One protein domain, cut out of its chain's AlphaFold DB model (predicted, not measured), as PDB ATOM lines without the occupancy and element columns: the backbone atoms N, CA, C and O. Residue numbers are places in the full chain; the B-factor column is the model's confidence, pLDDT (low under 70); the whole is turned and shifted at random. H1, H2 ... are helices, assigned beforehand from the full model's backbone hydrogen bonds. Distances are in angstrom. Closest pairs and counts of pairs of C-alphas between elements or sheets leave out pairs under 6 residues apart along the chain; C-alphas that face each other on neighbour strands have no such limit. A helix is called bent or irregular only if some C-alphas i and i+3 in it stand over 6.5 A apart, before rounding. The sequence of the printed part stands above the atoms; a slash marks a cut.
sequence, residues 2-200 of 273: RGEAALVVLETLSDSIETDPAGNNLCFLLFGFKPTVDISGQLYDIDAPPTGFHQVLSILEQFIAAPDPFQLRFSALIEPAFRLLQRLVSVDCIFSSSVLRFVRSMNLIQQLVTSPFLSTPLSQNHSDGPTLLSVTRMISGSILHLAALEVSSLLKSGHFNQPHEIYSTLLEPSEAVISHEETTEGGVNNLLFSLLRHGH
ATOM      1  N   ARG A   2     245.684 200.040 190.257       60.69
ATOM      2  CA  ARG A   2     246.243 198.893 189.485       60.69
ATOM      3  C   ARG A   2     245.338 198.394 188.342       60.69
ATOM      4  O   ARG A   2     245.856 198.090 187.277       60.69
ATOM      5  N   GLY A   3     244.020 198.341 188.548       74.06
ATOM      6  CA  GLY A   3     243.060 197.938 187.505       74.06
ATOM      7  C   GLY A   3     242.930 198.963 186.374       74.06
ATOM      8  O   GLY A   3     242.957 198.589 185.212       74.06
ATOM      9  N   GLU A   4     242.892 200.254 186.709       79.69
ATOM     10  CA  GLU A   4     242.844 201.347 185.721       79.69
ATOM     11  C   GLU A   4     244.102 201.390 184.848       79.69
ATOM     12  O   GLU A   4     244.007 201.580 183.645       79.69
ATOM     13  N   ALA A   5     245.285 201.155 185.428       87.00
ATOM     14  CA  ALA A   5     246.512 201.075 184.641       87.00
ATOM     15  C   ALA A   5     246.476 199.902 183.645       87.00
ATOM     16  O   ALA A   5     246.875 200.065 182.498       87.00
ATOM     17  N   ALA A   6     245.975 198.734 184.063       89.06
ATOM     18  CA  ALA A   6     245.822 197.583 183.173       89.06
ATOM     19  C   ALA A   6     244.788 197.843 182.065       89.06
ATOM     20  O   ALA A   6     245.026 197.461 180.924       89.06
ATOM     21  N   LEU A   7     243.688 198.531 182.386       89.81
ATOM     22  CA  LEU A   7     242.681 198.953 181.414       89.81
ATOM     23  C   LEU A   7     243.301 199.843 180.331       89.81
ATOM     24  O   LEU A   7     243.228 199.502 179.156       89.81
ATOM     25  N   VAL A   8     243.999 200.910 180.734       91.31
ATOM     26  CA  VAL A   8     244.673 201.833 179.807       91.31
ATOM     27  C   VAL A   8     245.690 201.098 178.933       91.31
ATOM     28  O   VAL A   8     245.817 201.393 177.747       91.31
ATOM     29  N   VAL A   9     246.406 200.115 179.490       93.31
ATOM     30  CA  VAL A   9     247.319 199.278 178.703       93.31
ATOM     31  C   VAL A   9     246.551 198.479 177.649       93.31
ATOM     32  O   VAL A   9     246.938 198.530 176.488       93.31
ATOM     33  N   LEU A  10     245.466 197.781 178.001       94.62
ATOM     34  CA  LEU A  10     244.672 197.013 177.028       94.62
ATOM     35  C   LEU A  10     244.075 197.902 175.930       94.62
ATOM     36  O   LEU A  10     244.120 197.521 174.761       94.62
ATOM     37  N   GLU A  11     243.583 199.087 176.289       92.94
ATOM     38  CA  GLU A  11     243.076 200.079 175.333       92.94
ATOM     39  C   GLU A  11     244.184 200.547 174.387       92.94
ATOM     40  O   GLU A  11     244.043 200.435 173.173       92.94
ATOM     41  N   THR A  12     245.346 200.929 174.922       94.06
ATOM     42  CA  THR A  12     246.495 201.364 174.111       94.06
ATOM     43  C   THR A  12     246.967 200.264 173.151       94.06
ATOM     44  O   THR A  12     247.330 200.538 172.005       94.06
ATOM     45  N   LEU A  13     246.974 199.003 173.599       95.56
ATOM     46  CA  LEU A  13     247.325 197.862 172.751       95.56
ATOM     47  C   LEU A  13     246.291 197.667 171.634       95.56
ATOM     48  O   LEU A  13     246.680 197.498 170.478       95.56
ATOM     49  N   SER A  14     245.000 197.734 171.965       94.31
ATOM     50  CA  SER A  14     243.902 197.618 171.001       94.31
ATOM     51  C   SER A  14     243.973 198.720 169.941       94.31
ATOM     52  O   SER A  14     243.953 198.418 168.746       94.31
ATOM     53  N   ASP A  15     244.153 199.970 170.366       93.25
ATOM     54  CA  ASP A  15     244.270 201.134 169.485       93.25
ATOM     55  C   ASP A  15     245.495 201.026 168.568       93.25
ATOM     56  O   ASP A  15     245.452 201.412 167.396       93.25
ATOM     57  N   SER A  16     246.594 200.445 169.068       94.38
ATOM     58  CA  SER A  16     247.797 200.232 168.259       94.38
ATOM     59  C   SER A  16     247.570 199.244 167.108       94.38
ATOM     60  O   SER A  16     248.111 199.455 166.024       94.38
ATOM     61  N   ILE A  17     246.744 198.208 167.312       94.25
ATOM     62  CA  ILE A  17     246.369 197.259 166.252       94.25
ATOM     63  C   ILE A  17     245.396 197.912 165.280       94.25
ATOM     64  O   ILE A  17     245.513 197.715 164.079       94.25
ATOM     65  N   GLU A  18     244.438 198.689 165.779       91.88
ATOM     66  CA  GLU A  18     243.489 199.400 164.924       91.88
ATOM     67  C   GLU A  18     244.177 200.419 164.008       91.88
ATOM     68  O   GLU A  18     243.799 200.553 162.845       91.88
ATOM     69  N   THR A  19     245.210 201.099 164.508       92.44
ATOM     70  CA  THR A  19     245.950 202.114 163.745       92.44
ATOM     71  C   THR A  19     246.860 201.496 162.682       92.44
ATOM     72  O   THR A  19     246.964 202.031 161.579       92.44
ATOM     73  N   ASP A  20     247.532 200.389 163.003       91.94
ATOM     74  CA  ASP A  20     248.439 199.696 162.085       91.94
ATOM     75  C   ASP A  20     248.308 198.165 162.226       91.94
ATOM     76  O   ASP A  20     249.123 197.520 162.898       91.94
ATOM     77  N   PRO A  21     247.264 197.560 161.621       89.44
ATOM     78  CA  PRO A  21     246.988 196.128 161.758       89.44
ATOM     79  C   PRO A  21     247.948 195.249 160.945       89.44
ATOM     80  O   PRO A  21     248.070 194.053 161.224       89.44
ATOM     81  N   ALA A  22     248.626 195.829 159.947       87.31
ATOM     82  CA  ALA A  22     249.510 195.116 159.031       87.31
ATOM     83  C   ALA A  22     251.007 195.368 159.269       87.31
ATOM     84  O   ALA A  22     251.841 194.600 158.788       87.31
ATOM     85  N   GLY A  23     251.365 196.429 159.990       84.69
ATOM     86  CA  GLY A  23     252.740 196.724 160.363       84.69
ATOM     87  C   GLY A  23     253.134 196.180 161.735       84.69
ATOM     88  O   GLY A  23     252.404 195.446 162.401       84.69
ATOM     89  N   ASN A  24     254.343 196.540 162.167       83.81
ATOM     90  CA  ASN A  24     254.830 196.229 163.507       83.81
ATOM     91  C   ASN A  24     254.351 197.310 164.478       83.81
ATOM     92  O   ASN A  24     254.988 198.356 164.612       83.81
ATOM     93  N   ASN A  25     253.249 197.043 165.170       90.81
ATOM     94  CA  ASN A  25     252.720 197.938 166.192       90.81
ATOM     95  C   ASN A  25     253.210 197.580 167.608       90.81
ATOM     96  O   ASN A  25     253.859 196.556 167.857       90.81
ATOM     97  N   LEU A  26     252.880 198.463 168.554       92.12
ATOM     98  CA  LEU A  26     253.239 198.325 169.962       92.12
ATOM     99  C   LEU A  26     252.703 197.022 170.568       92.12
ATOM    100  O   LEU A  26     253.405 196.392 171.362       92.12
ATOM    101  N   CYS A  27     251.493 196.600 170.189       94.25
ATOM    102  CA  CYS A  27     250.915 195.367 170.701       94.25
ATOM    103  C   CYS A  27     251.739 194.142 170.320       94.25
ATOM    104  O   CYS A  27     252.064 193.338 171.191       94.25
ATOM    105  N   PHE A  28     252.109 194.002 169.048       92.75
ATOM    106  CA  PHE A  28     252.872 192.844 168.579       92.75
ATOM    107  C   PHE A  28     254.250 192.773 169.245       92.75
ATOM    108  O   PHE A  28     254.681 191.696 169.661       92.75
ATOM    109  N   LEU A  29     254.895 193.932 169.431       90.12
ATOM    110  CA  LEU A  29     256.170 194.042 170.137       90.12
ATOM    111  C   LEU A  29     256.052 193.620 171.608       90.12
ATOM    112  O   LEU A  29     256.835 192.794 172.073       90.12
ATOM    113  N   LEU A  30     255.079 194.166 172.344       91.00
ATOM    114  CA  LEU A  30     254.899 193.872 173.772       91.00
ATOM    115  C   LEU A  30     254.399 192.451 174.025       91.00
ATOM    116  O   LEU A  30     254.692 191.861 175.066       91.00
ATOM    117  N   PHE A  31     253.655 191.887 173.078       93.00
ATOM    118  CA  PHE A  31     253.260 190.489 173.133       93.00
ATOM    119  C   PHE A  31     254.373 189.552 172.704       93.00
ATOM    120  O   PHE A  31     254.261 188.375 173.006       93.00
ATOM    121  N   GLY A  32     255.459 190.051 172.110       89.56
ATOM    122  CA  GLY A  32     256.590 189.235 171.685       89.56
ATOM    123  C   GLY A  32     256.245 188.330 170.506       89.56
ATOM    124  O   GLY A  32     256.797 187.236 170.403       89.56
ATOM    125  N   PHE A  33     255.311 188.750 169.648       90.56
ATOM    126  CA  PHE A  33     254.982 187.997 168.444       90.56
ATOM    127  C   PHE A  33     256.172 187.992 167.494       90.56
ATOM    128  O   PHE A  33     256.770 189.030 167.204       90.56
ATOM    129  N   LYS A  34     256.500 186.810 166.977       85.56
ATOM    130  CA  LYS A  34     257.542 186.675 165.965       85.56
ATOM    131  C   LYS A  34     257.123 187.376 164.673       85.56
ATOM    132  O   LYS A  34     256.130 186.953 164.087       85.56
ATOM    133  N   PRO A  35     257.870 188.376 164.172       71.00
ATOM    134  CA  PRO A  35     257.595 188.958 162.866       71.00
ATOM    135  C   PRO A  35     257.656 187.847 161.812       71.00
ATOM    136  O   PRO A  35     258.634 187.107 161.714       71.00
ATOM    137  N   THR A  36     256.553 187.677 161.093       65.00
ATOM    138  CA  THR A  36     256.265 186.570 160.181       65.00
ATOM    139  C   THR A  36     257.301 186.470 159.061       65.00
ATOM    140  O   THR A  36     257.179 187.111 158.023       65.00
ATOM    141  N   VAL A  37     258.323 185.628 159.250       53.28
ATOM    142  CA  VAL A  37     259.199 185.153 158.158       53.28
ATOM    143  C   VAL A  37     259.248 183.620 158.083       53.28
ATOM    144  O   VAL A  37     259.634 183.075 157.054       53.28
ATOM    145  N   ASP A  38     258.758 182.900 159.098       52.91
ATOM    146  CA  ASP A  38     258.704 181.437 159.051       52.91
ATOM    147  C   ASP A  38     257.349 180.903 158.572       52.91
ATOM    148  O   ASP A  38     256.284 181.221 159.106       52.91
ATOM    149  N   ILE A  39     257.424 179.977 157.613       57.16
ATOM    150  CA  ILE A  39     256.317 179.183 157.043       57.16
ATOM    151  C   ILE A  39     255.511 178.451 158.140       57.16
ATOM    152  O   ILE A  39     254.363 178.060 157.929       57.16
ATOM    153  N   SER A  40     256.088 178.289 159.336       67.00
ATOM    154  CA  SER A  40     255.453 177.646 160.488       67.00
ATOM    155  C   SER A  40     254.226 178.408 161.010       67.00
ATOM    156  O   SER A  40     253.310 177.789 161.557       67.00
ATOM    157  N   GLY A  41     254.170 179.737 160.843       72.00
ATOM    158  CA  GLY A  41     253.092 180.580 161.373       72.00
ATOM    159  C   GLY A  41     252.922 180.481 162.896       72.00
ATOM    160  O   GLY A  41     251.801 180.623 163.393       72.00
ATOM    161  N   GLN A  42     253.992 180.170 163.631       81.56
ATOM    162  CA  GLN A  42     254.008 180.143 165.096       81.56
ATOM    163  C   GLN A  42     254.131 181.562 165.667       81.56
ATOM    164  O   GLN A  42     254.931 182.354 165.177       81.56
ATOM    165  N   LEU A  43     253.376 181.866 166.729       86.94
ATOM    166  CA  LEU A  43     253.479 183.157 167.428       86.94
ATOM    167  C   LEU A  43     254.761 183.284 168.258       86.94
ATOM    168  O   LEU A  43     255.307 184.379 168.364       86.94
ATOM    169  N   TYR A  44     255.221 182.171 168.832       88.25
ATOM    170  CA  TYR A  44     256.293 182.113 169.825       88.25
ATOM    171  C   TYR A  44     257.284 180.988 169.522       88.25
ATOM    172  O   TYR A  44     256.979 180.060 168.773       88.25
ATOM    173  N   ASP A  45     258.481 181.072 170.102       83.06
ATOM    174  CA  ASP A  45     259.363 179.911 170.251       83.06
ATOM    175  C   ASP A  45     258.766 178.916 171.250       83.06
ATOM    176  O   ASP A  45     258.043 179.314 172.162       83.06
ATOM    177  N   ILE A  46     259.086 177.628 171.094       77.44
ATOM    178  CA  ILE A  46     258.583 176.550 171.968       77.44
ATOM    179  C   ILE A  46     258.940 176.810 173.443       77.44
ATOM    180  O   ILE A  46     258.136 176.524 174.325       77.44
ATOM    181  N   ASP A  47     260.103 177.417 173.692       79.62
ATOM    182  CA  ASP A  47     260.620 177.712 175.032       79.62
ATOM    183  C   ASP A  47     260.447 179.190 175.436       79.62
ATOM    184  O   ASP A  47     261.104 179.672 176.365       79.62
ATOM    185  N   ALA A  48     259.604 179.951 174.727       81.88
ATOM    186  CA  ALA A  48     259.388 181.357 175.049       81.88
ATOM    187  C   ALA A  48     258.680 181.512 176.411       81.88
ATOM    188  O   ALA A  48     257.714 180.798 176.693       81.88
ATOM    189  N   PRO A  49     259.108 182.464 177.260       83.94
ATOM    190  CA  PRO A  49     258.409 182.750 178.505       83.94
ATOM    191  C   PRO A  49     256.998 183.302 178.231       83.94
ATOM    192  O   PRO A  49     256.765 183.912 177.183       83.94
ATOM    193  N   PRO A  50     256.054 183.153 179.180       85.12
ATOM    194  CA  PRO A  50     254.713 183.701 179.035       85.12
ATOM    195  C   PRO A  50     254.760 185.222 178.856       85.12
ATOM    196  O   PRO A  50     255.430 185.945 179.594       85.12
ATOM    197  N   THR A  51     254.014 185.700 177.866       89.00
ATOM    198  CA  THR A  51     253.973 187.105 177.438       89.00
ATOM    199  C   THR A  51     252.696 187.807 177.902       89.00
ATOM    200  O   THR A  51     251.807 187.191 178.497       89.00
ATOM    201  N   GLY A  52     252.560 189.103 177.593       89.12
ATOM    202  CA  GLY A  52     251.334 189.860 177.867       89.12
ATOM    203  C   GLY A  52     250.078 189.226 177.256       89.12
ATOM    204  O   GLY A  52     249.022 189.246 177.883       89.12
ATOM    205  N   PHE A  53     250.198 188.568 176.098       94.56
ATOM    206  CA  PHE A  53     249.069 187.874 175.477       94.56
ATOM    207  C   PHE A  53     248.558 186.712 176.336       94.56
ATOM    208  O   PHE A  53     247.355 186.540 176.486       94.56
ATOM    209  N   HIS A  54     249.457 185.958 176.975       93.62
ATOM    210  CA  HIS A  54     249.074 184.859 177.865       93.62
ATOM    211  C   HIS A  54     248.278 185.365 179.077       93.62
ATOM    212  O   HIS A  54     247.360 184.695 179.536       93.62
ATOM    213  N   GLN A  55     248.582 186.572 179.564       92.12
ATOM    214  CA  GLN A  55     247.808 187.206 180.635       92.12
ATOM    215  C   GLN A  55     246.405 187.606 180.165       92.12
ATOM    216  O   GLN A  55     245.441 187.409 180.900       92.12
ATOM    217  N   VAL A  56     246.269 188.103 178.929       95.00
ATOM    218  CA  VAL A  56     244.957 188.384 178.316       95.00
ATOM    219  C   VAL A  56     244.128 187.107 178.204       95.00
ATOM    220  O   VAL A  56     242.962 187.100 178.587       95.00
ATOM    221  N   LEU A  57     244.732 186.006 177.753       95.50
ATOM    222  CA  LEU A  57     244.040 184.718 177.685       95.50
ATOM    223  C   LEU A  57     243.658 184.199 179.076       95.50
ATOM    224  O   LEU A  57     242.541 183.725 179.248       95.50
ATOM    225  N   SER A  58     244.510 184.389 180.087       94.88
ATOM    226  CA  SER A  58     244.187 184.018 181.470       94.88
ATOM    227  C   SER A  58     242.979 184.780 182.036       94.88
ATOM    228  O   SER A  58     242.221 184.223 182.831       94.88
ATOM    229  N   ILE A  59     242.752 186.034 181.618       95.31
ATOM    230  CA  ILE A  59     241.525 186.777 181.965       95.31
ATOM    231  C   ILE A  59     240.297 186.058 181.392       95.31
ATOM    232  O   ILE A  59     239.313 185.876 182.109       95.31
ATOM    233  N   LEU A  60     240.360 185.621 180.130       96.81
ATOM    234  CA  LEU A  60     239.258 184.924 179.457       96.81
ATOM    235  C   LEU A  60     239.018 183.521 180.036       96.81
ATOM    236  O   LEU A  60     237.872 183.119 180.212       96.81
ATOM    237  N   GLU A  61     240.076 182.800 180.407       95.94
ATOM    238  CA  GLU A  61     239.974 181.510 181.101       95.94
ATOM    239  C   GLU A  61     239.285 181.650 182.464       95.94
ATOM    240  O   GLU A  61     238.376 180.888 182.792       95.94
ATOM    241  N   GLN A  62     239.680 182.650 183.258       96.00
ATOM    242  CA  GLN A  62     239.048 182.908 184.553       96.00
ATOM    243  C   GLN A  62     237.606 183.403 184.402       96.00
ATOM    244  O   GLN A  62     236.768 183.072 185.237       96.00
ATOM    245  N   PHE A  63     237.308 184.154 183.340       96.31
ATOM    246  CA  PHE A  63     235.943 184.519 182.969       96.31
ATOM    247  C   PHE A  63     235.085 183.273 182.705       96.31
ATOM    248  O   PHE A  63     234.003 183.165 183.270       96.31
ATOM    249  N   ILE A  64     235.580 182.307 181.922       95.94
ATOM    250  CA  ILE A  64     234.861 181.052 181.636       95.94
ATOM    251  C   ILE A  64     234.638 180.234 182.913       95.94
ATOM    252  O   ILE A  64     233.575 179.645 183.091       95.94
ATOM    253  N   ALA A  65     235.645 180.176 183.788       94.56
ATOM    254  CA  ALA A  65     235.605 179.366 185.003       94.56
ATOM    255  C   ALA A  65     234.753 179.978 186.131       94.56
ATOM    256  O   ALA A  65     234.419 179.281 187.092       94.56
ATOM    257  N   ALA A  66     234.437 181.272 186.059       94.00
ATOM    258  CA  ALA A  66     233.708 181.964 187.109       94.00
ATOM    259  C   ALA A  66     232.191 181.720 187.001       94.00
ATOM    260  O   ALA A  66     231.623 181.879 185.924       94.00
ATOM    261  N   PRO A  67     231.501 181.412 188.118       89.19
ATOM    262  CA  PRO A  67     230.040 181.317 188.124       89.19
ATOM    263  C   PRO A  67     229.370 182.686 187.933       89.19
ATOM    264  O   PRO A  67     228.298 182.767 187.347       89.19
ATOM    265  N   ASP A  68     230.012 183.754 188.415       89.75
ATOM    266  CA  ASP A  68     229.609 185.143 188.193       89.75
ATOM    267  C   ASP A  68     230.845 185.959 187.773       89.75
ATOM    268  O   ASP A  68     231.617 186.420 188.626       89.75
ATOM    269  N   PRO A  69     231.085 186.112 186.458       91.88
ATOM    270  CA  PRO A  69     232.288 186.775 185.972       91.88
ATOM    271  C   PRO A  69     232.366 188.265 186.325       91.88
ATOM    272  O   PRO A  69     233.462 188.824 186.396       91.88
ATOM    273  N   PHE A  70     231.237 188.922 186.608       89.88
ATOM    274  CA  PHE A  70     231.230 190.345 186.947       89.88
ATOM    275  C   PHE A  70     231.712 190.628 188.379       89.88
ATOM    276  O   PHE A  70     232.139 191.749 188.666       89.88
ATOM    277  N   GLN A  71     231.754 189.608 189.244       90.12
ATOM    278  CA  GLN A  71     232.312 189.687 190.604       90.12
ATOM    279  C   GLN A  71     233.828 189.467 190.657       90.12
ATOM    280  O   GLN A  71     234.451 189.599 191.718       90.12
ATOM    281  N   LEU A  72     234.460 189.131 189.529       90.06
ATOM    282  CA  LEU A  72     235.911 189.020 189.460       90.06
ATOM    283  C   LEU A  72     236.556 190.376 189.770       90.06
ATOM    284  O   LEU A  72     236.117 191.426 189.309       90.06
ATOM    285  N   ARG A  73     237.674 190.365 190.507       90.50
ATOM    286  CA  ARG A  73     238.398 191.598 190.895       90.50
ATOM    287  C   ARG A  73     238.911 192.415 189.705       90.50
ATOM    288  O   ARG A  73     239.285 193.571 189.871       90.50
ATOM    289  N   PHE A  74     238.978 191.789 188.536       90.00
ATOM    290  CA  PHE A  74     239.405 192.371 187.270       90.00
ATOM    291  C   PHE A  74     238.262 192.398 186.247       90.00
ATOM    292  O   PHE A  74     238.534 192.444 185.053       90.00
ATOM    293  N   SER A  75     236.993 192.374 186.673       90.62
ATOM    294  CA  SER A  75     235.848 192.309 185.755       90.62
ATOM    295  C   SER A  75     235.816 193.450 184.732       90.62
ATOM    296  O   SER A  75     235.467 193.234 183.575       90.62
ATOM    297  N   ALA A  76     236.312 194.632 185.108       89.56
ATOM    298  CA  ALA A  76     236.504 195.768 184.203       89.56
ATOM    299  C   ALA A  76     237.475 195.498 183.031       89.56
ATOM    300  O   ALA A  76     237.471 196.247 182.062       89.56
ATOM    301  N   LEU A  77     238.308 194.455 183.105       93.50
ATOM    302  CA  LEU A  77     239.245 194.062 182.044       93.50
ATOM    303  C   LEU A  77     238.667 193.012 181.085       93.50
ATOM    304  O   LEU A  77     239.292 192.740 180.065       93.50
ATOM    305  N   ILE A  78     237.505 192.422 181.388       94.06
ATOM    306  CA  ILE A  78     236.915 191.340 180.583       94.06
ATOM    307  C   ILE A  78     236.579 191.841 179.179       94.06
ATOM    308  O   ILE A  78     237.051 191.283 178.192       94.06
ATOM    309  N   GLU A  79     235.785 192.906 179.078       93.19
ATOM    310  CA  GLU A  79     235.403 193.464 177.780       93.19
ATOM    311  C   GLU A  79     236.620 193.976 176.985       93.19
ATOM    312  O   GLU A  79     236.761 193.563 175.831       93.19
ATOM    313  N   PRO A  80     237.562 194.739 177.576       94.38
ATOM    314  CA  PRO A  80     238.785 195.136 176.881       94.38
ATOM    315  C   PRO A  80     239.621 193.947 176.390       94.38
ATOM    316  O   PRO A  80     240.210 194.015 175.312       94.38
ATOM    317  N   ALA A  81     239.662 192.840 177.140       96.44
ATOM    318  CA  ALA A  81     240.346 191.619 176.719       96.44
ATOM    319  C   ALA A  81     239.666 190.970 175.501       96.44
ATOM    320  O   ALA A  81     240.356 190.587 174.554       96.44
ATOM    321  N   PHE A  82     238.328 190.894 175.483       96.81
ATOM    322  CA  PHE A  82     237.576 190.441 174.306       96.81
ATOM    323  C   PHE A  82     237.820 191.344 173.099       96.81
ATOM    324  O   PHE A  82     238.120 190.841 172.016       96.81
ATOM    325  N   ARG A  83     237.740 192.665 173.286       94.88
ATOM    326  CA  ARG A  83     237.963 193.654 172.228       94.88
ATOM    327  C   ARG A  83     239.360 193.517 171.627       94.88
ATOM    328  O   ARG A  83     239.499 193.429 170.409       94.88
ATOM    329  N   LEU A  84     240.387 193.424 172.471       96.69
ATOM    330  CA  LEU A  84     241.764 193.223 172.028       96.69
ATOM    331  C   LEU A  84     241.919 191.913 171.244       96.69
ATOM    332  O   LEU A  84     242.524 191.904 170.172       96.69
ATOM    333  N   LEU A  85     241.339 190.814 171.738       97.12
ATOM    334  CA  LEU A  85     241.373 189.533 171.036       97.12
ATOM    335  C   LEU A  85     240.696 189.623 169.662       97.12
ATOM    336  O   LEU A  85     241.260 189.140 168.685       97.12
ATOM    337  N   GLN A  86     239.540 190.280 169.556       95.56
ATOM    338  CA  GLN A  86     238.854 190.494 168.277       95.56
ATOM    339  C   GLN A  86     239.701 191.285 167.282       95.56
ATOM    340  O   GLN A  86     239.756 190.916 166.111       95.56
ATOM    341  N   ARG A  87     240.406 192.333 167.729       95.19
ATOM    342  CA  ARG A  87     241.339 193.074 166.863       95.19
ATOM    343  C   ARG A  87     242.470 192.178 166.371       95.19
ATOM    344  O   ARG A  87     242.801 192.209 165.189       95.19
ATOM    345  N   LEU A  88     243.009 191.336 167.250       95.38
ATOM    346  CA  LEU A  88     244.074 190.396 166.909       95.38
ATOM    347  C   LEU A  88     243.647 189.327 165.903       95.38
ATOM    348  O   LEU A  88     244.472 188.931 165.082       95.38
ATOM    349  N   VAL A  89     242.396 188.865 165.953       94.75
ATOM    350  CA  VAL A  89     241.859 187.862 165.018       94.75
ATOM    351  C   VAL A  89     241.097 188.469 163.834       94.75
ATOM    352  O   VAL A  89     240.571 187.729 163.003       94.75
ATOM    353  N   SER A  90     241.064 189.798 163.717       92.38
ATOM    354  CA  SER A  90     240.450 190.495 162.583       92.38
ATOM    355  C   SER A  90     241.089 190.076 161.259       92.38
ATOM    356  O   SER A  90     242.271 189.745 161.204       92.38
ATOM    357  N   VAL A  91     240.318 190.122 160.173       87.56
ATOM    358  CA  VAL A  91     240.773 189.738 158.826       87.56
ATOM    359  C   VAL A  91     241.963 190.587 158.358       87.56
ATOM    360  O   VAL A  91     242.816 190.081 157.632       87.56
ATOM    361  N   ASP A  92     242.053 191.837 158.817       89.56
ATOM    362  CA  ASP A  92     243.099 192.787 158.416       89.56
ATOM    363  C   ASP A  92     244.400 192.655 159.229       89.56
ATOM    364  O   ASP A  92     245.424 193.232 158.865       89.56
ATOM    365  N   CYS A  93     244.382 191.902 160.335       91.81
ATOM    366  CA  CYS A  93     245.542 191.735 161.208       91.81
ATOM    367  C   CYS A  93     246.512 190.684 160.645       91.81
ATOM    368  O   CYS A  93     246.137 189.522 160.451       91.81
ATOM    369  N   ILE A  94     247.792 191.041 160.478       91.06
ATOM    370  CA  ILE A  94     248.824 190.117 159.956       91.06
ATOM    371  C   ILE A  94     249.020 188.856 160.803       91.06
ATOM    372  O   ILE A  94     249.413 187.812 160.281       91.06
ATOM    373  N   PHE A  95     248.717 188.927 162.099       91.44
ATOM    374  CA  PHE A  95     248.840 187.803 163.023       91.44
ATOM    375  C   PHE A  95     247.554 186.994 163.186       91.44
ATOM    376  O   PHE A  95     247.579 185.979 163.879       91.44
ATOM    377  N   SER A  96     246.453 187.371 162.528       92.25
ATOM    378  CA  SER A  96     245.128 186.769 162.732       92.25
ATOM    379  C   SER A  96     245.123 185.245 162.645       92.25
ATOM    380  O   SER A  96     244.696 184.563 163.577       92.25
ATOM    381  N   SER A  97     245.698 184.687 161.578       90.81
ATOM    382  CA  SER A  97     245.760 183.230 161.396       90.81
ATOM    383  C   SER A  97     246.578 182.527 162.488       90.81
ATOM    384  O   SER A  97     246.213 181.438 162.939       90.81
ATOM    385  N   SER A  98     247.676 183.143 162.931       91.75
ATOM    386  CA  SER A  98     248.540 182.610 163.988       91.75
ATOM    387  C   SER A  98     247.887 182.713 165.367       91.75
ATOM    388  O   SER A  98     247.958 181.758 166.141       91.75
ATOM    389  N   VAL A  99     247.188 183.816 165.649       94.38
ATOM    390  CA  VAL A  99     246.406 184.017 166.877       94.38
ATOM    391  C   VAL A  99     245.250 183.032 166.951       94.38
ATOM    392  O   VAL A  99     245.134 182.331 167.954       94.38
ATOM    393  N   LEU A 100     244.462 182.876 165.885       93.62
ATOM    394  CA  LEU A 100     243.389 181.878 165.842       93.62
ATOM    395  C   LEU A 100     243.924 180.463 166.075       93.62
ATOM    396  O   LEU A 100     243.360 179.712 166.863       93.62
ATOM    397  N   ARG A 101     245.051 180.094 165.449       91.81
ATOM    398  CA  ARG A 101     245.679 178.782 165.674       91.81
ATOM    399  C   ARG A 101     246.125 178.592 167.124       91.81
ATOM    400  O   ARG A 101     245.941 177.507 167.670       91.81
ATOM    401  N   PHE A 102     246.700 179.624 167.735       92.75
ATOM    402  CA  PHE A 102     247.141 179.580 169.126       92.75
ATOM    403  C   PHE A 102     245.956 179.401 170.077       92.75
ATOM    404  O   PHE A 102     245.935 178.473 170.880       92.75
ATOM    405  N   VAL A 103     244.920 180.220 169.921       94.75
ATOM    406  CA  VAL A 103     243.707 180.167 170.743       94.75
ATOM    407  C   VAL A 103     242.961 178.836 170.560       94.75
ATOM    408  O   VAL A 103     242.470 178.258 171.530       94.75
ATOM    409  N   ARG A 104     242.950 178.286 169.338       92.81
ATOM    410  CA  ARG A 104     242.419 176.947 169.038       92.81
ATOM    411  C   ARG A 104     243.173 175.838 169.768       92.81
ATOM    412  O   ARG A 104     242.545 174.889 170.223       92.81
ATOM    413  N   SER A 105     244.495 175.952 169.918       91.69
ATOM    414  CA  SER A 105     245.298 174.956 170.650       91.69
ATOM    415  C   SER A 105     244.905 174.837 172.128       91.69
ATOM    416  O   SER A 105     245.106 173.790 172.737       91.69
ATOM    417  N   MET A 106     244.282 175.886 172.670       91.81
ATOM    418  CA  MET A 106     243.758 175.954 174.036       91.81
ATOM    419  C   MET A 106     242.252 175.653 174.111       91.81
ATOM    420  O   MET A 106     241.667 175.689 175.187       91.81
ATOM    421  N   ASN A 107     241.608 175.378 172.972       94.25
ATOM    422  CA  ASN A 107     240.165 175.177 172.835       94.25
ATOM    423  C   ASN A 107     239.294 176.333 173.376       94.25
ATOM    424  O   ASN A 107     238.130 176.133 173.722       94.25
ATOM    425  N   LEU A 108     239.842 177.552 173.445       96.44
ATOM    426  CA  LEU A 108     239.200 178.674 174.137       96.44
ATOM    427  C   LEU A 108     237.856 179.064 173.505       96.44
ATOM    428  O   LEU A 108     236.894 179.321 174.218       96.44
ATOM    429  N   ILE A 109     237.767 179.104 172.171       96.62
ATOM    430  CA  ILE A 109     236.538 179.526 171.474       96.62
ATOM    431  C   ILE A 109     235.403 178.532 171.729       96.62
ATOM    432  O   ILE A 109     234.289 178.954 172.024       96.62
ATOM    433  N   GLN A 110     235.690 177.227 171.705       95.44
ATOM    434  CA  GLN A 110     234.699 176.214 172.066       95.44
ATOM    435  C   GLN A 110     234.258 176.381 173.523       95.44
ATOM    436  O   GLN A 110     233.062 176.390 173.793       95.44
ATOM    437  N   GLN A 111     235.201 176.583 174.452       96.38
ATOM    438  CA  GLN A 111     234.884 176.813 175.864       96.38
ATOM    439  C   GLN A 111     233.989 178.046 176.070       96.38
ATOM    440  O   GLN A 111     233.034 177.982 176.842       96.38
ATOM    441  N   LEU A 112     234.255 179.141 175.349       96.56
ATOM    442  CA  LEU A 112     233.428 180.351 175.360       96.56
ATOM    443  C   LEU A 112     232.014 180.086 174.831       96.56
ATOM    444  O   LEU A 112     231.048 180.530 175.443       96.56
ATOM    445  N   VAL A 113     231.886 179.355 173.719       95.50
ATOM    446  CA  VAL A 113     230.585 179.006 173.123       95.50
ATOM    447  C   VAL A 113     229.769 178.103 174.053       95.50
ATOM    448  O   VAL A 113     228.561 178.276 174.165       95.50
ATOM    449  N   THR A 114     230.420 177.181 174.763       93.31
ATOM    450  CA  THR A 114     229.768 176.306 175.753       93.31
ATOM    451  C   THR A 114     229.556 176.962 177.120       93.31
ATOM    452  O   THR A 114     229.001 176.335 178.020       93.31
ATOM    453  N   SER A 115     230.030 178.196 177.317       92.88
ATOM    454  CA  SER A 115     229.954 178.862 178.614       92.88
ATOM    455  C   SER A 115     228.499 179.176 178.984       92.88
ATOM    456  O   SER A 115     227.767 179.725 178.154       92.88
ATOM    457  N   PRO A 116     228.082 178.947 180.247       90.31
ATOM    458  CA  PRO A 116     226.760 179.363 180.720       90.31
ATOM    459  C   PRO A 116     226.578 180.887 180.675       90.31
ATOM    460  O   PRO A 116     225.453 181.380 180.690       90.31
ATOM    461  N   PHE A 117     227.667 181.656 180.563       92.12
ATOM    462  CA  PHE A 117     227.571 183.097 180.363       92.12
ATOM    463  C   PHE A 117     226.775 183.448 179.098       92.12
ATOM    464  O   PHE A 117     226.037 184.432 179.080       92.12
ATOM    465  N   LEU A 118     226.870 182.633 178.042       90.94
ATOM    466  CA  LEU A 118     226.248 182.945 176.759       90.94
ATOM    467  C   LEU A 118     224.712 182.970 176.837       90.94
ATOM    468  O   LEU A 118     224.099 183.701 176.068       90.94
ATOM    469  N   SER A 119     224.095 182.261 177.791       89.06
ATOM    470  CA  SER A 119     222.650 182.318 178.063       89.06
ATOM    471  C   SER A 119     222.248 183.367 179.107       89.06
ATOM    472  O   SER A 119     221.059 183.620 179.276       89.06
ATOM    473  N   THR A 120     223.199 184.036 179.768       87.81
ATOM    474  CA  THR A 120     222.918 185.066 180.792       87.81
ATOM    475  C   THR A 120     222.024 186.210 180.289       87.81
ATOM    476  O   THR A 120     221.126 186.611 181.027       87.81
ATOM    477  N   PRO A 121     222.153 186.716 179.042       84.56
ATOM    478  CA  PRO A 121     221.230 187.733 178.530       84.56
ATOM    479  C   PRO A 121     219.751 187.319 178.516       84.56
ATOM    480  O   PRO A 121     218.895 188.195 178.433       84.56
ATOM    481  N   LEU A 122     219.453 186.013 178.549       81.94
ATOM    482  CA  LEU A 122     218.089 185.476 178.534       81.94
ATOM    483  C   LEU A 122     217.441 185.483 179.928       81.94
ATOM    484  O   LEU A 122     216.221 185.427 180.029       81.94
ATOM    485  N   SER A 123     218.245 185.528 180.995       77.19
ATOM    486  CA  SER A 123     217.776 185.457 182.385       77.19
ATOM    487  C   SER A 123     217.876 186.782 183.144       77.19
ATOM    488  O   SER A 123     217.364 186.882 184.260       77.19
ATOM    489  N   GLN A 124     218.527 187.796 182.564       73.12
ATOM    490  CA  GLN A 124     218.682 189.108 183.190       73.12
ATOM    491  C   GLN A 124     217.351 189.856 183.274       73.12
ATOM    492  O   GLN A 124     216.649 190.041 182.279       73.12
ATOM    493  N   ASN A 125     217.027 190.324 184.480       63.66
ATOM    494  CA  ASN A 125     215.806 191.075 184.745       63.66
ATOM    495  C   ASN A 125     216.034 192.569 184.487       63.66
ATOM    496  O   ASN A 125     217.135 193.086 184.665       63.66
ATOM    497  N   HIS A 126     214.967 193.315 184.184       62.50
ATOM    498  CA  HIS A 126     215.034 194.780 184.050       62.50
ATOM    499  C   HIS A 126     215.589 195.494 185.303       62.50
ATOM    500  O   HIS A 126     216.069 196.622 185.208       62.50
ATOM    501  N   SER A 127     215.561 194.840 186.472       61.56
ATOM    502  CA  SER A 127     216.140 195.342 187.725       61.56
ATOM    503  C   SER A 127     217.668 195.384 187.750       61.56
ATOM    504  O   SER A 127     218.228 196.119 188.560       61.56
ATOM    505  N   ASP A 128     218.341 194.619 186.887       65.38
ATOM    506  CA  ASP A 128     219.807 194.503 186.860       65.38
ATOM    507  C   ASP A 128     220.487 195.741 186.240       65.38
ATOM    508  O   ASP A 128     221.707 195.905 186.300       65.38
ATOM    509  N   GLY A 129     219.680 196.658 185.701       69.00
ATOM    510  CA  GLY A 129     220.106 197.930 185.134       69.00
ATOM    511  C   GLY A 129     220.545 197.820 183.666       69.00
ATOM    512  O   GLY A 129     221.125 196.815 183.245       69.00
ATOM    513  N   PRO A 130     220.311 198.872 182.858       73.38
ATOM    514  CA  PRO A 130     220.565 198.843 181.416       73.38
ATOM    515  C   PRO A 130     222.052 198.668 181.075       73.38
ATOM    516  O   PRO A 130     222.388 198.041 180.068       73.38
ATOM    517  N   THR A 131     222.955 199.170 181.923       77.44
ATOM    518  CA  THR A 131     224.406 199.064 181.723       77.44
ATOM    519  C   THR A 131     224.885 197.622 181.796       77.44
ATOM    520  O   THR A 131     225.622 197.181 180.917       77.44
ATOM    521  N   LEU A 132     224.455 196.868 182.814       81.38
ATOM    522  CA  LEU A 132     224.878 195.481 182.981       81.38
ATOM    523  C   LEU A 132     224.362 194.624 181.825       81.38
ATOM    524  O   LEU A 132     225.146 193.907 181.212       81.38
ATOM    525  N   LEU A 133     223.087 194.783 181.457       82.94
ATOM    526  CA  LEU A 133     222.498 194.098 180.305       82.94
ATOM    527  C   LEU A 133     223.244 194.407 178.998       82.94
ATOM    528  O   LEU A 133     223.527 193.503 178.210       82.94
ATOM    529  N   SER A 134     223.604 195.673 178.778       83.50
ATOM    530  CA  SER A 134     224.360 196.098 177.594       83.50
ATOM    531  C   SER A 134     225.750 195.463 177.546       83.50
ATOM    532  O   SER A 134     226.156 194.954 176.504       83.50
ATOM    533  N   VAL A 135     226.463 195.436 178.677       87.00
ATOM    534  CA  VAL A 135     227.786 194.804 178.775       87.00
ATOM    535  C   VAL A 135     227.693 193.292 178.571       87.00
ATOM    536  O   VAL A 135     228.488 192.746 177.808       87.00
ATOM    537  N   THR A 136     226.709 192.612 179.172       90.06
ATOM    538  CA  THR A 136     226.492 191.174 178.948       90.06
ATOM    539  C   THR A 136     226.253 190.890 177.470       90.06
ATOM    540  O   THR A 136     226.945 190.057 176.889       90.06
ATOM    541  N   ARG A 137     225.326 191.616 176.829       88.56
ATOM    542  CA  ARG A 137     225.014 191.447 175.400       88.56
ATOM    543  C   ARG A 137     226.225 191.721 174.513       88.56
ATOM    544  O   ARG A 137     226.448 190.983 173.559       88.56
ATOM    545  N   MET A 138     227.018 192.737 174.840       90.69
ATOM    546  CA  MET A 138     228.255 193.053 174.129       90.69
ATOM    547  C   MET A 138     229.267 191.905 174.226       90.69
ATOM    548  O   MET A 138     229.790 191.473 173.203       90.69
ATOM    549  N   ILE A 139     229.498 191.352 175.422       94.19
ATOM    550  CA  ILE A 139     230.403 190.208 175.610       94.19
ATOM    551  C   ILE A 139     229.870 188.961 174.885       94.19
ATOM    552  O   ILE A 139     230.631 188.297 174.180       94.19
ATOM    553  N   SER A 140     228.571 188.664 174.980       93.62
ATOM    554  CA  SER A 140     227.934 187.564 174.239       93.62
ATOM    555  C   SER A 140     228.091 187.732 172.725       93.62
ATOM    556  O   SER A 140     228.459 186.785 172.030       93.62
ATOM    557  N   GLY A 141     227.888 188.948 172.211       93.81
ATOM    558  CA  GLY A 141     228.151 189.288 170.814       93.81
ATOM    559  C   GLY A 141     229.612 189.057 170.435       93.81
ATOM    560  O   GLY A 141     229.894 188.512 169.366       93.81
ATOM    561  N   SER A 142     230.544 189.376 171.334       95.75
ATOM    562  CA  SER A 142     231.964 189.129 171.109       95.75
ATOM    563  C   SER A 142     232.320 187.649 171.024       95.75
ATOM    564  O   SER A 142     233.089 187.266 170.142       95.75
ATOM    565  N   ILE A 143     231.718 186.812 171.871       97.19
ATOM    566  CA  ILE A 143     231.861 185.350 171.814       97.19
ATOM    567  C   ILE A 143     231.346 184.811 170.474       97.19
ATOM    568  O   ILE A 143     232.060 184.069 169.797       97.19
ATOM    569  N   LEU A 144     230.146 185.223 170.054       96.44
ATOM    570  CA  LEU A 144     229.559 184.801 168.777       96.44
ATOM    571  C   LEU A 144     230.405 185.251 167.579       96.44
ATOM    572  O   LEU A 144     230.572 184.498 166.619       96.44
ATOM    573  N   HIS A 145     230.985 186.450 167.640       95.88
ATOM    574  CA  HIS A 145     231.879 186.949 166.597       95.88
ATOM    575  C   HIS A 145     233.165 186.114 166.487       95.88
ATOM    576  O   HIS A 145     233.550 185.717 165.387       95.88
ATOM    577  N   LEU A 146     233.802 185.788 167.619       97.00
ATOM    578  CA  LEU A 146     234.979 184.911 167.647       97.00
ATOM    579  C   LEU A 146     234.649 183.512 167.106       97.00
ATOM    580  O   LEU A 146     235.413 182.970 166.306       97.00
ATOM    581  N   ALA A 147     233.493 182.956 167.479       97.06
ATOM    582  CA  ALA A 147     233.012 181.680 166.956       97.06
ATOM    583  C   ALA A 147     232.819 181.717 165.431       97.06
ATOM    584  O   ALA A 147     233.241 180.798 164.732       97.06
ATOM    585  N   ALA A 148     232.250 182.800 164.894       96.44
ATOM    586  CA  ALA A 148     232.068 182.970 163.455       96.44
ATOM    587  C   ALA A 148     233.405 183.045 162.693       96.44
ATOM    588  O   ALA A 148     233.551 182.414 161.640       96.44
ATOM    589  N   LEU A 149     234.393 183.776 163.223       95.62
ATOM    590  CA  LEU A 149     235.742 183.841 162.645       95.62
ATOM    591  C   LEU A 149     236.420 182.468 162.637       95.62
ATOM    592  O   LEU A 149     237.003 182.066 161.626       95.62
ATOM    593  N   GLU A 150     236.294 181.726 163.733       95.38
ATOM    594  CA  GLU A 150     236.868 180.393 163.876       95.38
ATOM    595  C   GLU A 150     236.243 179.386 162.910       95.38
ATOM    596  O   GLU A 150     236.957 178.717 162.159       95.38
ATOM    597  N   VAL A 151     234.910 179.342 162.852       96.62
ATOM    598  CA  VAL A 151     234.164 178.526 161.888       96.62
ATOM    599  C   VAL A 151     234.587 178.866 160.459       96.62
ATOM    600  O   VAL A 151     234.882 177.965 159.674       96.62
ATOM    601  N   SER A 152     234.680 180.155 160.113       95.19
ATOM    602  CA  SER A 152     235.115 180.588 158.780       95.19
ATOM    603  C   SER A 152     236.533 180.104 158.454       95.19
ATOM    604  O   SER A 152     236.773 179.569 157.370       95.19
ATOM    605  N   SER A 153     237.471 180.246 159.394       94.06
ATOM    606  CA  SER A 153     238.861 179.796 159.250       94.06
ATOM    607  C   SER A 153     238.967 178.273 159.075       94.06
ATOM    608  O   SER A 153     239.695 177.780 158.205       94.06
ATOM    609  N   LEU A 154     238.233 177.504 159.879       94.81
ATOM    610  CA  LEU A 154     238.232 176.040 159.837       94.81
ATOM    611  C   LEU A 154     237.625 175.501 158.541       94.81
ATOM    612  O   LEU A 154     238.233 174.656 157.882       94.81
ATOM    613  N   LEU A 155     236.487 176.051 158.113       95.62
ATOM    614  CA  LEU A 155     235.845 175.652 156.860       95.62
ATOM    615  C   LEU A 155     236.720 175.979 155.643       95.62
ATOM    616  O   LEU A 155     236.864 175.141 154.755       95.62
ATOM    617  N   LYS A 156     237.381 177.148 155.622       93.38
ATOM    618  CA  LYS A 156     238.345 177.510 154.561       93.38
ATOM    619  C   LYS A 156     239.536 176.552 154.482       93.38
ATOM    620  O   LYS A 156     240.108 176.390 153.409       93.38
ATOM    621  N   SER A 157     239.907 175.928 155.598       91.25
ATOM    622  CA  SER A 157     241.002 174.954 155.672       91.25
ATOM    623  C   SER A 157     240.541 173.493 155.553       91.25
ATOM    624  O   SER A 157     241.372 172.595 155.656       91.25
ATOM    625  N   GLY A 158     239.249 173.244 155.302       93.19
ATOM    626  CA  GLY A 158     238.693 171.901 155.094       93.19
ATOM    627  C   GLY A 158     238.420 171.100 156.371       93.19
ATOM    628  O   GLY A 158     238.249 169.884 156.299       93.19
ATOM    629  N   HIS A 159     238.375 171.747 157.538       93.50
ATOM    630  CA  HIS A 159     238.033 171.109 158.810       93.50
ATOM    631  C   HIS A 159     236.529 171.247 159.079       93.50
ATOM    632  O   HIS A 159     236.015 172.362 159.127       93.50
ATOM    633  N   PHE A 160     235.829 170.127 159.292       94.50
ATOM    634  CA  PHE A 160     234.362 170.114 159.445       94.50
ATOM    635  C   PHE A 160     233.870 169.713 160.841       94.50
ATOM    636  O   PHE A 160     232.800 170.157 161.246       94.50
ATOM    637  N   ASN A 161     234.654 168.940 161.600       95.06
ATOM    638  CA  ASN A 161     234.227 168.439 162.914       95.06
ATOM    639  C   ASN A 161     234.053 169.572 163.937       95.06
ATOM    640  O   ASN A 161     233.002 169.692 164.548       95.06
ATOM    641  N   GLN A 162     235.048 170.453 164.065       93.44
ATOM    642  CA  GLN A 162     234.984 171.580 165.004       93.44
ATOM    643  C   GLN A 162     233.881 172.596 164.654       93.44
ATOM    644  O   GLN A 162     233.127 172.973 165.548       93.44
ATOM    645  N   PRO A 163     233.692 173.019 163.384       96.56
ATOM    646  CA  PRO A 163     232.542 173.850 163.038       96.56
ATOM    647  C   PRO A 163     231.204 173.180 163.334       96.56
ATOM    648  O   PRO A 163     230.276 173.858 163.763       96.56
ATOM    649  N   HIS A 164     231.103 171.865 163.123       96.38
ATOM    650  CA  HIS A 164     229.907 171.108 163.471       96.38
ATOM    651  C   HIS A 164     229.624 171.171 164.977       96.38
ATOM    652  O   HIS A 164     228.507 171.509 165.340       96.38
ATOM    653  N   GLU A 165     230.622 170.962 165.842       95.50
ATOM    654  CA  GLU A 165     230.469 171.076 167.304       95.50
ATOM    655  C   GLU A 165     230.006 172.476 167.747       95.50
ATOM    656  O   GLU A 165     229.094 172.599 168.573       95.50
ATOM    657  N   ILE A 166     230.587 173.537 167.170       96.12
ATOM    658  CA  ILE A 166     230.178 174.925 167.442       96.12
ATOM    659  C   ILE A 166     228.724 175.142 167.007       96.12
ATOM    660  O   ILE A 166     227.918 175.664 167.779       96.12
ATOM    661  N   TYR A 167     228.363 174.729 165.787       95.31
ATOM    662  CA  TYR A 167     226.998 174.878 165.289       95.31
ATOM    663  C   TYR A 167     225.991 174.069 166.100       95.31
ATOM    664  O   TYR A 167     224.942 174.612 166.430       95.31
ATOM    665  N   SER A 168     226.305 172.824 166.456       94.06
ATOM    666  CA  SER A 168     225.455 171.992 167.308       94.06
ATOM    667  C   SER A 168     225.202 172.676 168.646       94.06
ATOM    668  O   SER A 168     224.052 172.846 169.031       94.06
ATOM    669  N   THR A 169     226.244 173.209 169.289       93.00
ATOM    670  CA  THR A 169     226.097 173.932 170.566       93.00
ATOM    671  C   THR A 169     225.160 175.147 170.458       93.00
ATOM    672  O   THR A 169     224.418 175.446 171.390       93.00
ATOM    673  N   LEU A 170     225.180 175.859 169.326       92.81
ATOM    674  CA  LEU A 170     224.401 177.088 169.128       92.81
ATOM    675  C   LEU A 170     222.981 176.854 168.590       92.81
ATOM    676  O   LEU A 170     222.086 177.653 168.879       92.81
ATOM    677  N   LEU A 171     222.788 175.818 167.768       92.00
ATOM    678  CA  LEU A 171     221.576 175.596 166.971       92.00
ATOM    679  C   LEU A 171     220.734 174.405 167.429       92.00
ATOM    680  O   LEU A 171     219.549 174.356 167.080       92.00
ATOM    681  N   GLU A 172     221.302 173.462 168.179       89.50
ATOM    682  CA  GLU A 172     220.522 172.378 168.771       89.50
ATOM    683  C   GLU A 172     219.720 172.878 169.983       89.50
ATOM    684  O   GLU A 172     220.061 173.901 170.591       89.50
ATOM    685  N   PRO A 173     218.618 172.189 170.330       82.19
ATOM    686  CA  PRO A 173     217.821 172.547 171.492       82.19
ATOM    687  C   PRO A 173     218.658 172.530 172.775       82.19
ATOM    688  O   PRO A 173     219.321 171.539 173.070       82.19
ATOM    689  N   SER A 174     218.594 173.611 173.550       75.19
ATOM    690  CA  SER A 174     219.347 173.747 174.802       75.19
ATOM    691  C   SER A 174     218.408 173.829 176.001       75.19
ATOM    692  O   SER A 174     217.472 174.629 176.010       75.19
ATOM    693  N   GLU A 175     218.681 173.045 177.048       71.31
ATOM    694  CA  GLU A 175     217.929 173.093 178.312       71.31
ATOM    695  C   GLU A 175     217.933 174.496 178.934       71.31
ATOM    696  O   GLU A 175     216.916 174.928 179.473       71.31
ATOM    697  N   ALA A 176     219.035 175.240 178.771       68.44
ATOM    698  CA  ALA A 176     219.172 176.611 179.259       68.44
ATOM    699  C   ALA A 176     218.208 177.600 178.581       68.44
ATOM    700  O   ALA A 176     217.955 178.668 179.119       68.44
ATOM    701  N   VAL A 177     217.686 177.271 177.397       68.31
ATOM    702  CA  VAL A 177     216.704 178.091 176.668       68.31
ATOM    703  C   VAL A 177     215.278 177.655 177.009       68.31
ATOM    704  O   VAL A 177     214.394 178.490 177.195       68.31
ATOM    705  N   ILE A 178     215.065 176.343 177.142       60.84
ATOM    706  CA  ILE A 178     213.756 175.734 177.421       60.84
ATOM    707  C   ILE A 178     213.197 176.187 178.782       60.84
ATOM    708  O   ILE A 178     211.984 176.265 178.948       60.84
ATOM    709  N   SER A 179     214.057 176.527 179.746       58.41
ATOM    710  CA  SER A 179     213.638 177.046 181.053       58.41
ATOM    711  C   SER A 179     213.157 178.501 181.047       58.41
ATOM    712  O   SER A 179     212.549 178.925 182.030       58.41
ATOM    713  N   HIS A 180     213.455 179.279 180.001       58.91
ATOM    714  CA  HIS A 180     213.232 180.732 179.983       58.91
ATOM    715  C   HIS A 180     212.159 181.189 178.994       58.91
ATOM    716  O   HIS A 180     211.561 182.240 179.201       58.91
ATOM    717  N   GLU A 181     211.875 180.406 177.955       58.38
ATOM    718  CA  GLU A 181     210.819 180.723 176.996       58.38
ATOM    719  C   GLU A 181     209.567 179.879 177.290       58.38
ATOM    720  O   GLU A 181     209.579 178.659 177.123       58.38
ATOM    721  N   GLU A 182     208.461 180.521 177.697       51.66
ATOM    722  CA  GLU A 182     207.135 179.907 177.568       51.66
ATOM    723  C   GLU A 182     206.942 179.589 176.085       51.66
ATOM    724  O   GLU A 182     206.949 180.492 175.253       51.66
ATOM    725  N   THR A 183     206.865 178.298 175.764       49.31
ATOM    726  CA  THR A 183     206.817 177.731 174.411       49.31
ATOM    727  C   THR A 183     206.044 178.609 173.429       49.31
ATOM    728  O   THR A 183     204.824 178.493 173.312       49.31
ATOM    729  N   THR A 184     206.751 179.456 172.676       50.22
ATOM    730  CA  THR A 184     206.197 180.062 171.469       50.22
ATOM    731  C   THR A 184     205.930 178.919 170.504       50.22
ATOM    732  O   THR A 184     206.874 178.278 170.033       50.22
ATOM    733  N   GLU A 185     204.651 178.609 170.282       44.69
ATOM    734  CA  GLU A 185     204.197 177.499 169.446       44.69
ATOM    735  C   GLU A 185     204.950 177.491 168.102       44.69
ATOM    736  O   GLU A 185     204.787 178.381 167.269       44.69
ATOM    737  N   GLY A 186     205.815 176.489 167.900       53.97
ATOM    738  CA  GLY A 186     206.523 176.250 166.637       53.97
ATOM    739  C   GLY A 186     207.918 176.876 166.477       53.97
ATOM    740  O   GLY A 186     208.515 176.706 165.414       53.97
ATOM    741  N   GLY A 187     208.464 177.564 167.487       59.06
ATOM    742  CA  GLY A 187     209.834 178.104 167.455       59.06
ATOM    743  C   GLY A 187     210.920 177.052 167.733       59.06
ATOM    744  O   GLY A 187     210.730 176.150 168.546       59.06
ATOM    745  N   VAL A 188     212.080 177.153 167.071       64.19
ATOM    746  CA  VAL A 188     213.259 176.331 167.404       64.19
ATOM    747  C   VAL A 188     213.921 176.906 168.662       64.19
ATOM    748  O   VAL A 188     214.487 177.996 168.614       64.19
ATOM    749  N   ASN A 189     213.872 176.163 169.772       75.88
ATOM    750  CA  ASN A 189     214.425 176.559 171.076       75.88
ATOM    751  C   ASN A 189     215.950 176.382 171.138       75.88
ATOM    752  O   ASN A 189     216.452 175.556 171.901       75.88
ATOM    753  N   ASN A 190     216.691 177.125 170.315       87.56
ATOM    754  CA  ASN A 190     218.151 177.123 170.346       87.56
ATOM    755  C   ASN A 190     218.734 178.453 170.818       87.56
ATOM    756  O   ASN A 190     218.098 179.507 170.737       87.56
ATOM    757  N   LEU A 191     219.966 178.384 171.319       89.38
ATOM    758  CA  LEU A 191     220.627 179.506 171.974       89.38
ATOM    759  C   LEU A 191     220.790 180.702 171.034       89.38
ATOM    760  O   LEU A 191     220.509 181.832 171.428       89.38
ATOM    761  N   LEU A 192     221.194 180.465 169.782       90.44
ATOM    762  CA  LEU A 192     221.428 181.546 168.828       90.44
ATOM    763  C   LEU A 192     220.151 182.340 168.527       90.44
ATOM    764  O   LEU A 192     220.159 183.568 168.608       90.44
ATOM    765  N   PHE A 193     219.046 181.666 168.192       87.56
ATOM    766  CA  PHE A 193     217.795 182.358 167.879       87.56
ATOM    767  C   PHE A 193     217.156 182.988 169.110       87.56
ATOM    768  O   PHE A 193     216.520 184.034 168.987       87.56
ATOM    769  N   SER A 194     217.330 182.407 170.295       87.44
ATOM    770  CA  SER A 194     216.902 183.047 171.540       87.44
ATOM    771  C   SER A 194     217.679 184.330 171.809       87.44
ATOM    772  O   SER A 194     217.058 185.357 172.072       87.44
ATOM    773  N   LEU A 195     219.002 184.335 171.638       88.38
ATOM    774  CA  LEU A 195     219.805 185.554 171.779       88.38
ATOM    775  C   LEU A 195     219.418 186.636 170.768       88.38
ATOM    776  O   LEU A 195     219.340 187.806 171.132       88.38
ATOM    777  N   LEU A 196     219.121 186.260 169.521       85.81
ATOM    778  CA  LEU A 196     218.653 187.206 168.503       85.81
ATOM    779  C   LEU A 196     217.281 187.799 168.849       85.81
ATOM    780  O   LEU A 196     217.084 189.001 168.692       85.81
ATOM    781  N   ARG A 197     216.350 186.982 169.362       82.00
ATOM    782  CA  ARG A 197     215.024 187.443 169.808       82.00
ATOM    783  C   ARG A 197     215.124 188.413 170.986       82.00
ATOM    784  O   ARG A 197     214.491 189.463 170.967       82.00
ATOM    785  N   HIS A 198     215.973 188.105 171.963       77.50
ATOM    786  CA  HIS A 198     216.198 188.953 173.136       77.50
ATOM    787  C   HIS A 198     217.123 190.147 172.848       77.50
ATOM    788  O   HIS A 198     217.269 191.028 173.689       77.50
ATOM    789  N   GLY A 199     217.746 190.201 171.668       67.12
ATOM    790  CA  GLY A 199     218.560 191.327 171.217       67.12
ATOM    791  C   GLY A 199     217.747 192.541 170.758       67.12
ATOM    792  O   GLY A 199     218.337 193.596 170.533       67.12
ATOM    793  N   HIS A 200     216.419 192.419 170.629       67.50
ATOM    794  CA  HIS A 200     215.561 193.544 170.272       67.50
ATOM    795  C   HIS A 200     215.583 194.600 171.386       67.50
ATOM    796  O   HIS A 200     215.312 194.309 172.552       67.50
TER     797      HIS A 200
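What this domain is: This is residues 2 to 200 of the 273 residues of an uncharacterized protein of Necator americanus (UniProt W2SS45). Three helices, H1, H4 and H8, run side by side the same way in a row, with the long H8 through the middle of the model. H3 and H6 cross one face of the row, over H4 and H8; H9 folds back along the end of H8, and H7, H10 and H11 cluster beyond H8. Residues 182 to 187 stick out at that side. The printed part has 199 residues with eleven named helices, H1 to H11 in order, and no named strand: all helix. It is compact, with a radius of gyration of the C-alphas of 17.9 A and spans of 57 by 44 by 29 A.

Where its parts are: Find C-alpha 2 at (246.243, 198.893, 189.485); from there H1, residues 2 to 19, runs 25.9 A. Next come H2, residues 26 to 31, and H3, residues 52 to 65, 20.2 A long. H4, residues 75 to 89, is 22.0 A long and only just irregular: C-alphas 76 and 79 are 6.9 A apart. H5 is residues 96 to 105 and H6 residues 108 to 113. H7, residues 116 to 123, is irregular, with C-alphas 118 and 121 7.2 A apart. Find C-alpha 130 at (220.565, 198.843, 181.416), where H8, residues 130 to 156, begins its 38.6 A. H9 is residues 161 to 171, H10 residues 175 to 178, and H11 residues 191 to 198, ending at (216.198, 188.953, 173.136).

How they stand to each other: Look at Ser 14 and Leu 84, the closest C-alphas of H1 and H4, 5.0 A apart; the two touch at a shallow tilt of 19 degrees. H2 touches residues 13 to 17 of H1, closest at Leu 13 and Cys 27, C-alphas 4.8 A apart. H4 touches H8 at a shallow tilt of 27 degrees, the same way, closest at C-alphas 79 and 139, 6.3 A. Residues 77 to 82 of H4 touch H3 at a steep tilt of 60 degrees. Residues 88 to 89 of H4 touch H5, closest at C-alphas 89 and 96, 4.1 A. H6 touches residues 143 to 150 of H8, closest at C-alphas 109 and 147, 6.1 A. H8 and H9 form a hairpin, closest at C-alphas 151 and 163, 5.1 A. H7 touches H8, closest at C-alphas 118 and 140, 5.5 A, and H11, closest at C-alphas 122 and 198, 6.7 A; it only just touches H10, with 3 pairs of C-alphas within 8 A. H1 and H8 are apart. Every O i to N i+4 pair is within hydrogen-bond range in H1, H2, H3, H5, H6, H8, H9 and H11; H4 has 9 of 11, H7 has 0 of 4 but 4 of 5 O i to N i+3 pairs, and H10 is too short for one.

The domain as a whole: The farthest C-alphas, of Asp 47 and Glu 185, are 56.7 A apart. The printed part has no cut. The links H2 to H3 and H10 to H11 are long. The mean pLDDT of the printed part is 86.6; look for values under 70 at residues 2, 36 to 40, 125 to 129, 176 to 188 and 199 to 200.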